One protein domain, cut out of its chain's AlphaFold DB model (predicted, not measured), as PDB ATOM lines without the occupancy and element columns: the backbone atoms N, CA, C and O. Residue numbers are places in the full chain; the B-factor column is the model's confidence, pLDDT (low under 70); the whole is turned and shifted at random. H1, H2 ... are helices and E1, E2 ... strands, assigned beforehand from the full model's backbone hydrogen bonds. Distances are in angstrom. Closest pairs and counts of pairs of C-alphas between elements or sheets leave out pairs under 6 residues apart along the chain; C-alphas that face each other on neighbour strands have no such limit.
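Overview. This is residues 4 to 94 of the 99 residues of an uncharacterized protein of Actinobacteria bacterium (UniProt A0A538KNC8). A small parallel sheet of three strands has two helices, H1 and H2, side by side over one face; a loose tail with the short helices H3 and H4 lies beyond the sheet, away from H1 and H2. The first part of the long helix H2 and the long link before it, residues 34 to 45, reach past the ends of the strands. The printed part has 91 residues, with four named helices and three named strands in the order E1 H1 E2 H2 E3 H3 H4, and the class is mixed, helices and strands. The sheet's order is E1 E2 E3, all parallel. The whole is compact, with a radius of gyration of the C-alphas of 13.1 A and spans of 36 by 31 by 21 A.

Arrangement. The inner strand E2, residues 28 to 33, has the edge strands E1, residues 4 to 8, and E3, residues 69 to 74, as parallel neighbours. E1 and E2 stand at 26 degrees, with N 6 and O 30 within hydrogen-bond range at 2.8 A. E2 and E3 stand at 24 degrees, with N 31 and O 72 within hydrogen-bond range at 2.9 A. H1, residues 14 to 24, and H2, residues 46 to 66, are on the same face, making two layers, helices on one face of a sheet. H2 has a height over the sheet of 10.4 A and runs along the strands, at 23 degrees to E2 on the local plane. H1 runs along the strands too, at 11 degrees to E1 on the local plane, which is only just supported, by 6 C-alphas of the sheet. H1 and H2 touch, at a shallow tilt of 28 degrees, the same way; H2 does so with residues 58 to 66 alone, and the closest C-alphas are those of Ile 22 and Thr 66, 5.2 A apart. E1, H1, E2 and E2, H2, E3 are strand-helix-strand units, each two parallel neighbour strands with a helix between, with right-handed crossovers. H3, residues 77 to 80, only grazes the sheet. H3 and H4, residues 86 to 92, only just touch, with 3 pairs of C-alphas within 8 A; the closest are those of Leu 80 and Asp 86, 5.9 A apart. H4 is apart from H1 and H2. Every O i to N i+4 pair is within hydrogen-bond range in H1, H2 and H4; H3 is too short for such a pair.

Along the chain. E2 measures 16.6 A from first to last C-alpha, E3 15.2 A and E1 12.5 A; E1 begins at C-alpha 4, (48.960, 9.916, -125.280). H2 measures 30.0 A, from C-alpha 46 at (27.276, 2.095, -104.604), and H1 15.6 A. H3 measures 5.5 A and H4 10.3 A, ending at C-alpha 92, (37.416, 19.096, -129.031).

Size, cuts and confidence. The two C-alphas farthest apart, those of Arg 23 and Ser 45, are 36.0 A apart. The printed part has no cut. The link E2 to H2 is long, with 12 residues, and the other links are tight. The mean pLDDT of the printed part is 80.4; residues 10 to 13, 35 to 39 and 86 to 94 are under 70.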
ATOM      1  N   VAL A   4      50.309  10.049-124.700       89.56
ATOM      2  CA  VAL A   4      48.960   9.916-125.280       89.56
ATOM      3  C   VAL A   4      47.896  10.315-124.262       89.56
ATOM      4  O   VAL A   4      47.972   9.947-123.092       89.56
ATOM      5  N   LEU A   5      46.886  11.054-124.725       88.00
ATOM      6  CA  LEU A   5      45.666  11.321-123.971       88.00
ATOM      7  C   LEU A   5      44.607  10.279-124.344       88.00
ATOM      8  O   LEU A   5      44.126  10.267-125.478       88.00
ATOM      9  N   ALA A   6      44.241   9.428-123.392       88.06
ATOM     10  CA  ALA A   6      43.098   8.534-123.498       88.06
ATOM     11  C   ALA A   6      41.861   9.260-122.962       88.06
ATOM     12  O   ALA A   6      41.812   9.622-121.790       88.06
ATOM     13  N   VAL A   7      40.876   9.492-123.824       85.75
ATOM     14  CA  VAL A   7      39.585  10.060-123.427       85.75
ATOM     15  C   VAL A   7      38.626   8.895-123.240       85.75
ATOM     16  O   VAL A   7      38.449   8.124-124.177       85.75
ATOM     17  N   ILE A   8      38.078   8.748-122.038       83.00
ATOM     18  CA  ILE A   8      37.170   7.667-121.660       83.00
ATOM     19  C   ILE A   8      35.777   8.254-121.503       83.00
ATOM     20  O   ILE A   8      35.565   9.122-120.654       83.00
ATOM     21  N   ARG A   9      34.834   7.751-122.291       76.44
ATOM     22  CA  ARG A   9      33.405   8.008-122.123       76.44
ATOM     23  C   ARG A   9      32.724   6.830-121.438       76.44
ATOM     24  O   ARG A   9      33.191   5.699-121.572       76.44
ATOM     25  N   PRO A  10      31.599   7.061-120.747       67.62
ATOM     26  CA  PRO A  10      30.852   5.990-120.095       67.62
ATOM     27  C   PRO A  10      30.346   4.929-121.081       67.62
ATOM     28  O   PRO A  10      30.192   3.770-120.697       67.62
ATOM     29  N   GLU A  11      30.100   5.298-122.342       66.88
ATOM     30  CA  GLU A  11      29.747   4.356-123.408       66.88
ATOM     31  C   GLU A  11      30.936   3.624-124.056       66.88
ATOM     32  O   GLU A  11      30.712   2.660-124.793       66.88
ATOM     33  N   ASP A  12      32.182   4.043-123.809       67.25
ATOM     34  CA  ASP A  12      33.337   3.467-124.493       67.25
ATOM     35  C   ASP A  12      33.633   2.054-123.972       67.25
ATOM     36  O   ASP A  12      33.810   1.804-122.776       67.25
ATOM     37  N   GLY A  13      33.748   1.104-124.899       67.31
ATOM     38  CA  GLY A  13      34.213  -0.238-124.582       67.31
ATOM     39  C   GLY A  13      35.708  -0.234-124.262       67.31
ATOM     40  O   GLY A  13      36.527   0.094-125.122       67.31
ATOM     41  N   SER A  14      36.078  -0.688-123.060       77.75
ATOM     42  CA  SER A  14      37.474  -0.772-122.602       77.75
ATOM     43  C   SER A  14      38.416  -1.446-123.610       77.75
ATOM     44  O   SER A  14      39.558  -1.025-123.763       77.75
ATOM     45  N   GLU A  15      37.955  -2.465-124.341       85.19
ATOM     46  CA  GLU A  15      38.772  -3.176-125.335       85.19
ATOM     47  C   GLU A  15      39.131  -2.333-126.563       85.19
ATOM     48  O   GLU A  15      40.251  -2.431-127.063       85.19
ATOM     49  N   GLU A  16      38.219  -1.507-127.079       85.06
ATOM     50  CA  GLU A  16      38.510  -0.680-128.255       85.06
ATOM     51  C   GLU A  16      39.560   0.381-127.916       85.06
ATOM     52  O   GLU A  16      40.554   0.531-128.635       85.06
ATOM     53  N   LEU A  17      39.398   1.029-126.760       86.44
ATOM     54  CA  LEU A  17      40.348   1.999-126.229       86.44
ATOM     55  C   LEU A  17      41.728   1.368-126.000       86.44
ATOM     56  O   LEU A  17      42.740   1.901-126.464       86.44
ATOM     57  N   LEU A  18      41.780   0.194-125.363       89.25
ATOM     58  CA  LEU A  18      43.029  -0.538-125.141       89.25
ATOM     59  C   LEU A  18      43.701  -0.926-126.461       89.25
ATOM     60  O   LEU A  18      44.905  -0.728-126.617       89.25
ATOM     61  N   ASN A  19      42.943  -1.415-127.442       89.81
ATOM     62  CA  ASN A  19      43.483  -1.749-128.758       89.81
ATOM     63  C   ASN A  19      44.013  -0.516-129.501       89.81
ATOM     64  O   ASN A  19      45.019  -0.618-130.207       89.81
ATOM     65  N   GLY A  20      43.377   0.647-129.341       88.94
ATOM     66  CA  GLY A  20      43.897   1.922-129.833       88.94
ATOM     67  C   GLY A  20      45.249   2.262-129.203       88.94
ATOM     68  O   GLY A  20      46.223   2.503-129.918       88.94
ATOM     69  N   LEU A  21      45.343   2.187-127.873       89.31
ATOM     70  CA  LEU A  21      46.578   2.473-127.139       89.31
ATOM     71  C   LEU A  21      47.712   1.501-127.498       89.31
ATOM     72  O   LEU A  21      48.836   1.941-127.740       89.31
ATOM     73  N   ILE A  22      47.428   0.201-127.623       91.56
ATOM     74  CA  ILE A  22      48.419  -0.812-128.023       91.56
ATOM     75  C   ILE A  22      49.032  -0.475-129.391       91.56
ATOM     76  O   ILE A  22      50.242  -0.611-129.579       91.56
ATOM     77  N   ARG A  23      48.223  -0.005-130.352       89.44
ATOM     78  CA  ARG A  23      48.718   0.388-131.685       89.44
ATOM     79  C   ARG A  23      49.614   1.622-131.629       89.44
ATOM     80  O   ARG A  23      50.587   1.687-132.375       89.44
ATOM     81  N   CYS A  24      49.302   2.576-130.755       87.88
ATOM     82  CA  CYS A  24      50.085   3.799-130.590       87.88
ATOM     83  C   CYS A  24      51.423   3.578-129.869       87.88
ATOM     84  O   CYS A  24      52.317   4.406-130.033       87.88
ATOM     85  N   ARG A  25      51.563   2.491-129.089       89.19
ATOM     86  CA  ARG A  25      52.740   2.193-128.247       89.19
ATOM     87  C   ARG A  25      53.211   3.407-127.422       89.19
ATOM     88  O   ARG A  25      54.345   3.859-127.599       89.19
ATOM     89  N   PRO A  26      52.340   3.989-126.579       90.75
ATOM     90  CA  PRO A  26      52.718   5.122-125.748       90.75
ATOM     91  C   PRO A  26      53.745   4.717-124.691       90.75
ATOM     92  O   PRO A  26      53.707   3.608-124.171       90.75
ATOM     93  N   ASP A  27      54.615   5.655-124.325       90.69
ATOM     94  CA  ASP A  27      55.445   5.522-123.124       90.69
ATOM     95  C   ASP A  27      54.660   5.979-121.883       90.69
ATOM     96  O   ASP A  27      54.846   5.474-120.776       90.69
ATOM     97  N   ARG A  28      53.775   6.968-122.069       91.25
ATOM     98  CA  ARG A  28      52.988   7.601-121.009       91.25
ATOM     99  C   ARG A  28      51.559   7.833-121.466       91.25
ATOM    100  O   ARG A  28      51.329   8.306-122.580       91.25
ATOM    101  N   VAL A  29      50.606   7.557-120.583       91.00
ATOM    102  CA  VAL A  29      49.179   7.777-120.828       91.00
ATOM    103  C   VAL A  29      48.619   8.722-119.770       91.00
ATOM    104  O   VAL A  29      48.798   8.516-118.575       91.00
ATOM    105  N   THR A  30      47.946   9.782-120.212       90.12
ATOM    106  CA  THR A  30      47.064  10.597-119.363       90.12
ATOM    107  C   THR A  30      45.629  10.221-119.681       90.12
ATOM    108  O   THR A  30      45.280  10.087-120.851       90.12
ATOM    109  N   VAL A  31      44.805  10.042-118.659       88.62
ATOM    110  CA  VAL A  31      43.405   9.653-118.806       88.62
ATOM    111  C   VAL A  31      42.507  10.848-118.514       88.62
ATOM    112  O   VAL A  31      42.664  11.499-117.487       88.62
ATOM    113  N   LEU A  32      41.571  11.132-119.414       86.88
ATOM    114  CA  LEU A  32      40.502  12.106-119.227       86.88
ATOM    115  C   LEU A  32      39.169  11.367-119.186       86.88
ATOM    116  O   LEU A  32      38.823  10.690-120.151       86.88
ATOM    117  N   LEU A  33      38.424  11.527-118.102       83.62
ATOM    118  CA  LEU A  33      37.036  11.096-118.019       83.62
ATOM    119  C   LEU A  33      36.185  12.176-118.694       83.62
ATOM    120  O   LEU A  33      36.072  13.287-118.187       83.62
ATOM    121  N   ASP A  34      35.622  11.875-119.860       74.94
ATOM    122  CA  ASP A  34      34.678  12.750-120.571       74.94
ATOM    123  C   ASP A  34      33.267  12.536-119.996       74.94
ATOM    124  O   ASP A  34      32.311  12.225-120.705       74.94
ATOM    125  N   GLU A  35      33.155  12.631-118.667       64.94
ATOM    126  CA  GLU A  35      31.895  12.539-117.936       64.94
ATOM    127  C   GLU A  35      31.511  13.918-117.403       64.94
ATOM    128  O   GLU A  35      32.280  14.592-116.728       64.94
ATOM    129  N   ARG A  36      30.257  14.323-117.624       58.53
ATOM    130  CA  ARG A  36      29.682  15.552-117.046       58.53
ATOM    131  C   ARG A  36      29.415  15.448-115.532       58.53
ATOM    132  O   ARG A  36      28.580  16.192-115.022       58.53
ATOM    133  N   ALA A  37      30.056  14.514-114.831       57.75
ATOM    134  CA  ALA A  37      29.873  14.252-113.407       57.75
ATOM    135  C   ALA A  37      31.112  14.742-112.628       57.75
ATOM    136  O   ALA A  37      32.084  13.997-112.475       57.75
ATOM    137  N   PRO A  38      31.118  16.005-112.157       58.41
ATOM    138  CA  PRO A  38      32.274  16.612-111.490       58.41
ATOM    139  C   PRO A  38      32.645  15.958-110.144       58.41
ATOM    140  O   PRO A  38      33.683  16.286-109.575       58.41
ATOM    141  N   ASP A  39      31.831  15.035-109.633       67.81
ATOM    142  CA  ASP A  39      31.939  14.401-108.320       67.81
ATOM    143  C   ASP A  39      32.390  12.929-108.354       67.81
ATOM    144  O   ASP A  39      32.381  12.271-107.314       67.81
ATOM    145  N   TRP A  40      32.854  12.405-109.497       74.00
ATOM    146  CA  TRP A  40      33.233  10.984-109.654       74.00
ATOM    147  C   TRP A  40      34.195  10.457-108.562       74.00
ATOM    148  O   TRP A  40      34.138   9.291-108.167       74.00
ATOM    149  N   GLY A  41      35.084  11.316-108.051       74.00
ATOM    150  CA  GLY A  41      36.053  10.975-107.007       74.00
ATOM    151  C   GLY A  41      35.483  10.977-105.583       74.00
ATOM    152  O   GLY A  41      36.081  10.370-104.700       74.00
ATOM    153  N   SER A  42      34.339  11.624-105.362       79.12
ATOM    154  CA  SER A  42      33.745  11.856-104.037       79.12
ATOM    155  C   SER A  42      32.362  11.224-103.864       79.12
ATOM    156  O   SER A  42      31.843  11.223-102.754       79.12
ATOM    157  N   ASP A  43      31.776  10.664-104.923       81.00
ATOM    158  CA  ASP A  43      30.520   9.917-104.846       81.00
ATOM    159  C   ASP A  43      30.713   8.613-104.046       81.00
ATOM    160  O   ASP A  43      31.390   7.676-104.484       81.00
ATOM    161  N   GLU A  44      30.158   8.563-102.835       85.56
ATOM    162  CA  GLU A  44      30.201   7.395-101.941       85.56
ATOM    163  C   GLU A  44      29.024   6.430-102.146       85.56
ATOM    164  O   GLU A  44      28.932   5.415-101.455       85.56
ATOM    165  N   SER A  45      28.127   6.705-103.099       87.44
ATOM    166  CA  SER A  45      27.073   5.758-103.456       87.44
ATOM    167  C   SER A  45      27.660   4.459-104.024       87.44
ATOM    168  O   SER A  45      28.772   4.428-104.557       87.44
ATOM    169  N   GLU A  46      26.886   3.370-103.981       86.81
ATOM    170  CA  GLU A  46      27.276   2.095-104.604       86.81
ATOM    171  C   GLU A  46      27.623   2.262-106.095       86.81
ATOM    172  O   GLU A  46      28.518   1.595-106.614       86.81
ATOM    173  N   VAL A  47      26.952   3.197-106.778       83.00
ATOM    174  CA  VAL A  47      27.217   3.531-108.181       83.00
ATOM    175  C   VAL A  47      28.575   4.219-108.331       83.00
ATOM    176  O   VAL A  47      29.352   3.826-109.203       83.00
ATOM    177  N   GLY A  48      28.887   5.198-107.480       82.94
ATOM    178  CA  GLY A  48      30.181   5.884-107.459       82.94
ATOM    179  C   GLY A  48      31.348   4.939-107.158       82.94
ATOM    180  O   GLY A  48      32.365   4.959-107.856       82.94
ATOM    181  N   ILE A  49      31.176   4.034-106.188       86.56
ATOM    182  CA  ILE A  49      32.162   2.991-105.862       86.56
ATOM    183  C   ILE A  49      32.389   2.070-107.065       86.56
ATOM    184  O   ILE A  49      33.524   1.922-107.517       86.56
ATOM    185  N   ALA A  50      31.320   1.522-107.653       84.88
ATOM    186  CA  ALA A  50      31.430   0.632-108.808       84.88
ATOM    187  C   ALA A  50      32.100   1.311-110.017       84.88
ATOM    188  O   ALA A  50      32.807   0.658-110.788       84.88
ATOM    189  N   ARG A  51      31.899   2.623-110.196       80.94
ATOM    190  CA  ARG A  51      32.597   3.410-111.223       80.94
ATOM    191  C   ARG A  51      34.090   3.521-110.939       80.94
ATOM    192  O   ARG A  51      34.882   3.263-111.845       80.94
ATOM    193  N   ARG A  52      34.485   3.847-109.704       84.62
ATOM    194  CA  ARG A  52      35.905   3.902-109.317       84.62
ATOM    195  C   ARG A  52      36.597   2.554-109.481       84.62
ATOM    196  O   ARG A  52      37.698   2.520-110.018       84.62
ATOM    197  N   ASP A  53      35.938   1.460-109.112       87.56
ATOM    198  CA  ASP A  53      36.492   0.111-109.271       87.56
ATOM    199  C   ASP A  53      36.703  -0.245-110.747       87.56
ATOM    200  O   ASP A  53      37.762  -0.749-111.131       87.56
ATOM    201  N   ARG A  54      35.727   0.076-111.609       84.81
ATOM    202  CA  ARG A  54      35.865  -0.102-113.065       84.81
ATOM    203  C   ARG A  54      36.996   0.743-113.636       84.81
ATOM    204  O   ARG A  54      37.757   0.248-114.467       84.81
ATOM    205  N   LEU A  55      37.126   1.990-113.189       85.56
ATOM    206  CA  LEU A  55      38.200   2.872-113.621       85.56
ATOM    207  C   LEU A  55      39.563   2.337-113.176       85.56
ATOM    208  O   LEU A  55      40.460   2.230-114.003       85.56
ATOM    209  N   ALA A  56      39.712   1.933-111.915       88.19
ATOM    210  CA  ALA A  56      40.943   1.339-111.403       88.19
ATOM    211  C   ALA A  56      41.344   0.090-112.205       88.19
ATOM    212  O   ALA A  56      42.499  -0.033-112.619       88.19
ATOM    213  N   ALA A  57      40.384  -0.789-112.509       89.62
ATOM    214  CA  ALA A  57      40.618  -1.956-113.356       89.62
ATOM    215  C   ALA A  57      41.073  -1.568-114.774       89.62
ATOM    216  O   ALA A  57      41.968  -2.206-115.332       89.62
ATOM    217  N   LEU A  58      40.499  -0.511-115.353       88.62
ATOM    218  CA  LEU A  58      40.887  -0.014-116.671       88.62
ATOM    219  C   LEU A  58      42.286   0.611-116.670       88.62
ATOM    220  O   LEU A  58      43.079   0.297-117.555       88.62
ATOM    221  N   LEU A  59      42.623   1.439-115.678       89.75
ATOM    222  CA  LEU A  59      43.968   2.006-115.536       89.75
ATOM    223  C   LEU A  59      45.012   0.892-115.435       89.75
ATOM    224  O   LEU A  59      45.993   0.890-116.178       89.75
ATOM    225  N   GLN A  60      44.743  -0.112-114.601       91.50
ATOM    226  CA  GLN A  60      45.602  -1.283-114.469       91.50
ATOM    227  C   GLN A  60      45.735  -2.048-115.796       91.50
ATOM    228  O   GLN A  60      46.824  -2.505-116.146       91.50
ATOM    229  N   ALA A  61      44.642  -2.190-116.553       91.25
ATOM    230  CA  ALA A  61      44.654  -2.856-117.850       91.25
ATOM    231  C   ALA A  61      45.458  -2.079-118.903       91.25
ATOM    232  O   ALA A  61      46.148  -2.704-119.709       91.25
ATOM    233  N   ILE A  62      45.402  -0.742-118.888       90.62
ATOM    234  CA  ILE A  62      46.214   0.112-119.764       90.62
ATOM    235  C   ILE A  62      47.690  -0.181-119.522       90.62
ATOM    236  O   ILE A  62      48.390  -0.544-120.467       90.62
ATOM    237  N   GLU A  63      48.151  -0.095-118.276       92.38
ATOM    238  CA  GLU A  63      49.563  -0.326-117.951       92.38
ATOM    239  C   GLU A  63      49.998  -1.748-118.315       92.38
ATOM    240  O   GLU A  63      50.970  -1.936-119.046       92.38
ATOM    241  N   ASN A  64      49.220  -2.754-117.909       93.31
ATOM    242  CA  ASN A  64      49.572  -4.157-118.128       93.31
ATOM    243  C   ASN A  64      49.601  -4.550-119.609       93.31
ATOM    244  O   ASN A  64      50.445  -5.348-120.016       93.31
ATOM    245  N   ARG A  65      48.670  -4.038-120.425       92.31
ATOM    246  CA  ARG A  65      48.559  -4.446-121.836       92.31
ATOM    247  C   ARG A  65      49.412  -3.611-122.778       92.31
ATOM    248  O   ARG A  65      49.796  -4.113-123.831       92.31
ATOM    249  N   THR A  66      49.678  -2.352-122.439       90.31
ATOM    250  CA  THR A  66      50.451  -1.445-123.304       90.31
ATOM    251  C   THR A  66      51.912  -1.326-122.878       90.31
ATOM    252  O   THR A  66      52.746  -0.976-123.709       90.31
ATOM    253  N   GLY A  67      52.230  -1.617-121.611       92.19
ATOM    254  CA  GLY A  67      53.535  -1.341-121.008       92.19
ATOM    255  C   GLY A  67      53.776   0.142-120.710       92.19
ATOM    256  O   GLY A  67      54.865   0.499-120.266       92.19
ATOM    257  N   ALA A  68      52.791   1.009-120.962       92.94
ATOM    258  CA  ALA A  68      52.882   2.435-120.690       92.94
ATOM    259  C   ALA A  68      52.659   2.734-119.205       92.94
ATOM    260  O   ALA A  68      51.953   2.004-118.516       92.94
ATOM    261  N   THR A  69      53.197   3.854-118.729       92.50
ATOM    262  CA  THR A  69      52.881   4.372-117.391       92.50
ATOM    263  C   THR A  69      51.679   5.306-117.459       92.50
ATOM    264  O   THR A  69      51.678   6.253-118.255       92.50
ATOM    265  N   VAL A  70      50.678   5.102-116.604       90.00
ATOM    266  CA  VAL A  70      49.617   6.094-116.418       90.00
ATOM    267  C   VAL A  70      50.162   7.218-115.536       90.00
ATOM    268  O   VAL A  70      50.519   7.013-114.382       90.00
ATOM    269  N   VAL A  71      50.258   8.428-116.090       88.25
ATOM    270  CA  VAL A  71      50.908   9.577-115.425       88.25
ATOM    271  C   VAL A  71      49.928  10.625-114.905       88.25
ATOM    272  O   VAL A  71      50.336  11.560-114.220       88.25
ATOM    273  N   GLY A  72      48.642  10.498-115.229       83.75
ATOM    274  CA  GLY A  72      47.631  11.449-114.794       83.75
ATOM    275  C   GLY A  72      46.219  10.979-115.098       83.75
ATOM    276  O   GLY A  72      45.986  10.264-116.073       83.75
ATOM    277  N   LEU A  73      45.293  11.420-114.255       85.00
ATOM    278  CA  LEU A  73      43.860  11.214-114.385       85.00
ATOM    279  C   LEU A  73      43.166  12.560-114.164       85.00
ATOM    280  O   LEU A  73      43.398  13.211-113.147       85.00
ATOM    281  N   ALA A  74      42.336  12.963-115.117       82.38
ATOM    282  CA  ALA A  74      41.537  14.176-115.065       82.38
ATOM    283  C   ALA A  74      40.054  13.812-115.170       82.38
ATOM    284  O   ALA A  74      39.664  13.043-116.046       82.38
ATOM    285  N   GLY A  75      39.241  14.369-114.274       78.69
ATOM    286  CA  GLY A  75      37.781  14.261-114.324       78.69
ATOM    287  C   GLY A  75      37.121  15.345-115.170       78.69
ATOM    288  O   GLY A  75      35.951  15.226-115.501       78.69
ATOM    289  N   ASP A  76      37.861  16.408-115.488       76.19
ATOM    290  CA  ASP A  76      37.380  17.496-116.326       76.19
ATOM    291  C   ASP A  76      38.496  18.029-117.228       76.19
ATOM    292  O   ASP A  76      39.679  18.051-116.875       76.19
ATOM    293  N   SER A  77      38.094  18.481-118.411       75.31
ATOM    294  CA  SER A  77      38.985  19.027-119.428       75.31
ATOM    295  C   SER A  77      39.783  20.253-118.957       75.31
ATOM    296  O   SER A  77      40.933  20.429-119.368       75.31
ATOM    297  N   ASP A  78      39.240  21.058-118.040       75.50
ATOM    298  CA  ASP A  78      39.915  22.227-117.481       75.50
ATOM    299  C   ASP A  78      41.082  21.853-116.563       75.50
ATOM    300  O   ASP A  78      42.034  22.626-116.447       75.50
ATOM    301  N   GLN A  79      41.079  20.651-115.978       74.12
ATOM    302  CA  GLN A  79      42.208  20.144-115.184       74.12
ATOM    303  C   GLN A  79      43.444  19.862-116.050       74.12
ATOM    304  O   GLN A  79      44.565  19.826-115.544       74.12
ATOM    305  N   LEU A  80      43.251  19.702-117.363       77.25
ATOM    306  CA  LEU A  80      44.328  19.548-118.341       77.25
ATOM    307  C   LEU A  80      44.826  20.895-118.891       77.25
ATOM    308  O   LEU A  80      45.712  20.910-119.753       77.25
ATOM    309  N   ARG A  81      44.301  22.034-118.413       73.06
ATOM    310  CA  ARG A  81      44.800  23.355-118.817       73.06
ATOM    311  C   ARG A  81      46.260  23.524-118.408       73.06
ATOM    312  O   ARG A  81      46.648  23.248-117.276       73.06
ATOM    313  N   GLY A  82      47.085  23.970-119.352       70.06
ATOM    314  CA  GLY A  82      48.535  24.104-119.159       70.06
ATOM    315  C   GLY A  82      49.325  22.787-119.206       70.06
ATOM    316  O   GLY A  82      50.555  22.824-119.176       70.06
ATOM    317  N   TRP A  83      48.664  21.632-119.341       75.75
ATOM    318  CA  TRP A  83      49.333  20.370-119.657       75.75
ATOM    319  C   TRP A  83      49.642  20.286-121.154       75.75
ATOM    320  O   TRP A  83      49.098  21.029-121.974       75.75
ATOM    321  N   ARG A  84      50.476  19.312-121.542       73.88
ATOM    322  CA  ARG A  84      50.852  19.053-122.948       73.88
ATOM    323  C   ARG A  84      49.658  18.856-123.896       73.88
ATOM    324  O   ARG A  84      49.826  18.985-125.106       73.88
ATOM    325  N   PHE A  85      48.470  18.575-123.361       70.06
ATOM    326  CA  PHE A  85      47.248  18.324-124.121       70.06
ATOM    327  C   PHE A  85      46.284  19.516-124.216       70.06
ATOM    328  O   PHE A  85      45.278  19.389-124.912       70.06
ATOM    329  N   ASP A  86      46.587  20.675-123.609       66.25
ATOM    330  CA  ASP A  86      45.699  21.860-123.578       66.25
ATOM    331  C   ASP A  86      45.145  22.218-124.973       66.25
ATOM    332  O   ASP A  86      43.941  22.405-125.159       66.25
ATOM    333  N   ARG A  87      46.007  22.184-125.996       62.56
ATOM    334  CA  ARG A  87      45.636  22.504-127.382       62.56
ATOM    335  C   ARG A  87      44.678  21.485-128.013       62.56
ATOM    336  O   ARG A  87      43.809  21.868-128.793       62.56
ATOM    337  N   VAL A  88      44.820  20.198-127.695       66.56
ATOM    338  CA  VAL A  88      43.955  19.123-128.222       66.56
ATOM    339  C   VAL A  88      42.596  19.157-127.531       66.56
ATOM    340  O   VAL A  88      41.563  19.022-128.186       66.56
ATOM    341  N   VAL A  89      42.604  19.404-126.223       66.88
ATOM    342  CA  VAL A  89      41.408  19.473-125.387       66.88
ATOM    343  C   VAL A  89      40.532  20.665-125.790       66.88
ATOM    344  O   VAL A  89      39.370  20.453-126.131       66.88
ATOM    345  N   ARG A  90      41.098  21.879-125.916       64.12
ATOM    346  CA  ARG A  90      40.375  23.083-126.393       64.12
ATOM    347  C   ARG A  90      39.744  22.917-127.779       64.12
ATOM    348  O   ARG A  90      38.698  23.494-128.056       64.12
ATOM    349  N   SER A  91      40.378  22.132-128.652       59.91
ATOM    350  CA  SER A  91      39.894  21.901-130.020       59.91
ATOM    351  C   SER A  91      38.680  20.965-130.072       59.91
ATOM    352  O   SER A  91      37.871  21.073-130.989       59.91
ATOM    353  N   LYS A  92      38.539  20.046-129.104       57.94
ATOM    354  CA  LYS A  92      37.416  19.096-129.031       57.94
ATOM    355  C   LYS A  92      36.218  19.620-128.234       57.94
ATOM    356  O   LYS A  92      35.100  19.208-128.527       57.94
ATOM    357  N   THR A  93      36.422  20.524-127.274       52.31
ATOM    358  CA  THR A  93      35.348  21.080-126.424       52.31
ATOM    359  C   THR A  93      34.679  22.338-126.984       52.31
ATOM    360  O   THR A  93      33.801  22.904-126.340       52.31
ATOM    361  N   GLY A  94      35.014  22.761-128.210       39.97
ATOM    362  CA  GLY A  94      34.227  23.760-128.936       39.97
ATOM    363  C   GLY A  94      34.193  25.139-128.274       39.97
ATOM    364  O   GLY A  94      33.137  25.761-128.212       39.97
TER     365      GLY A  94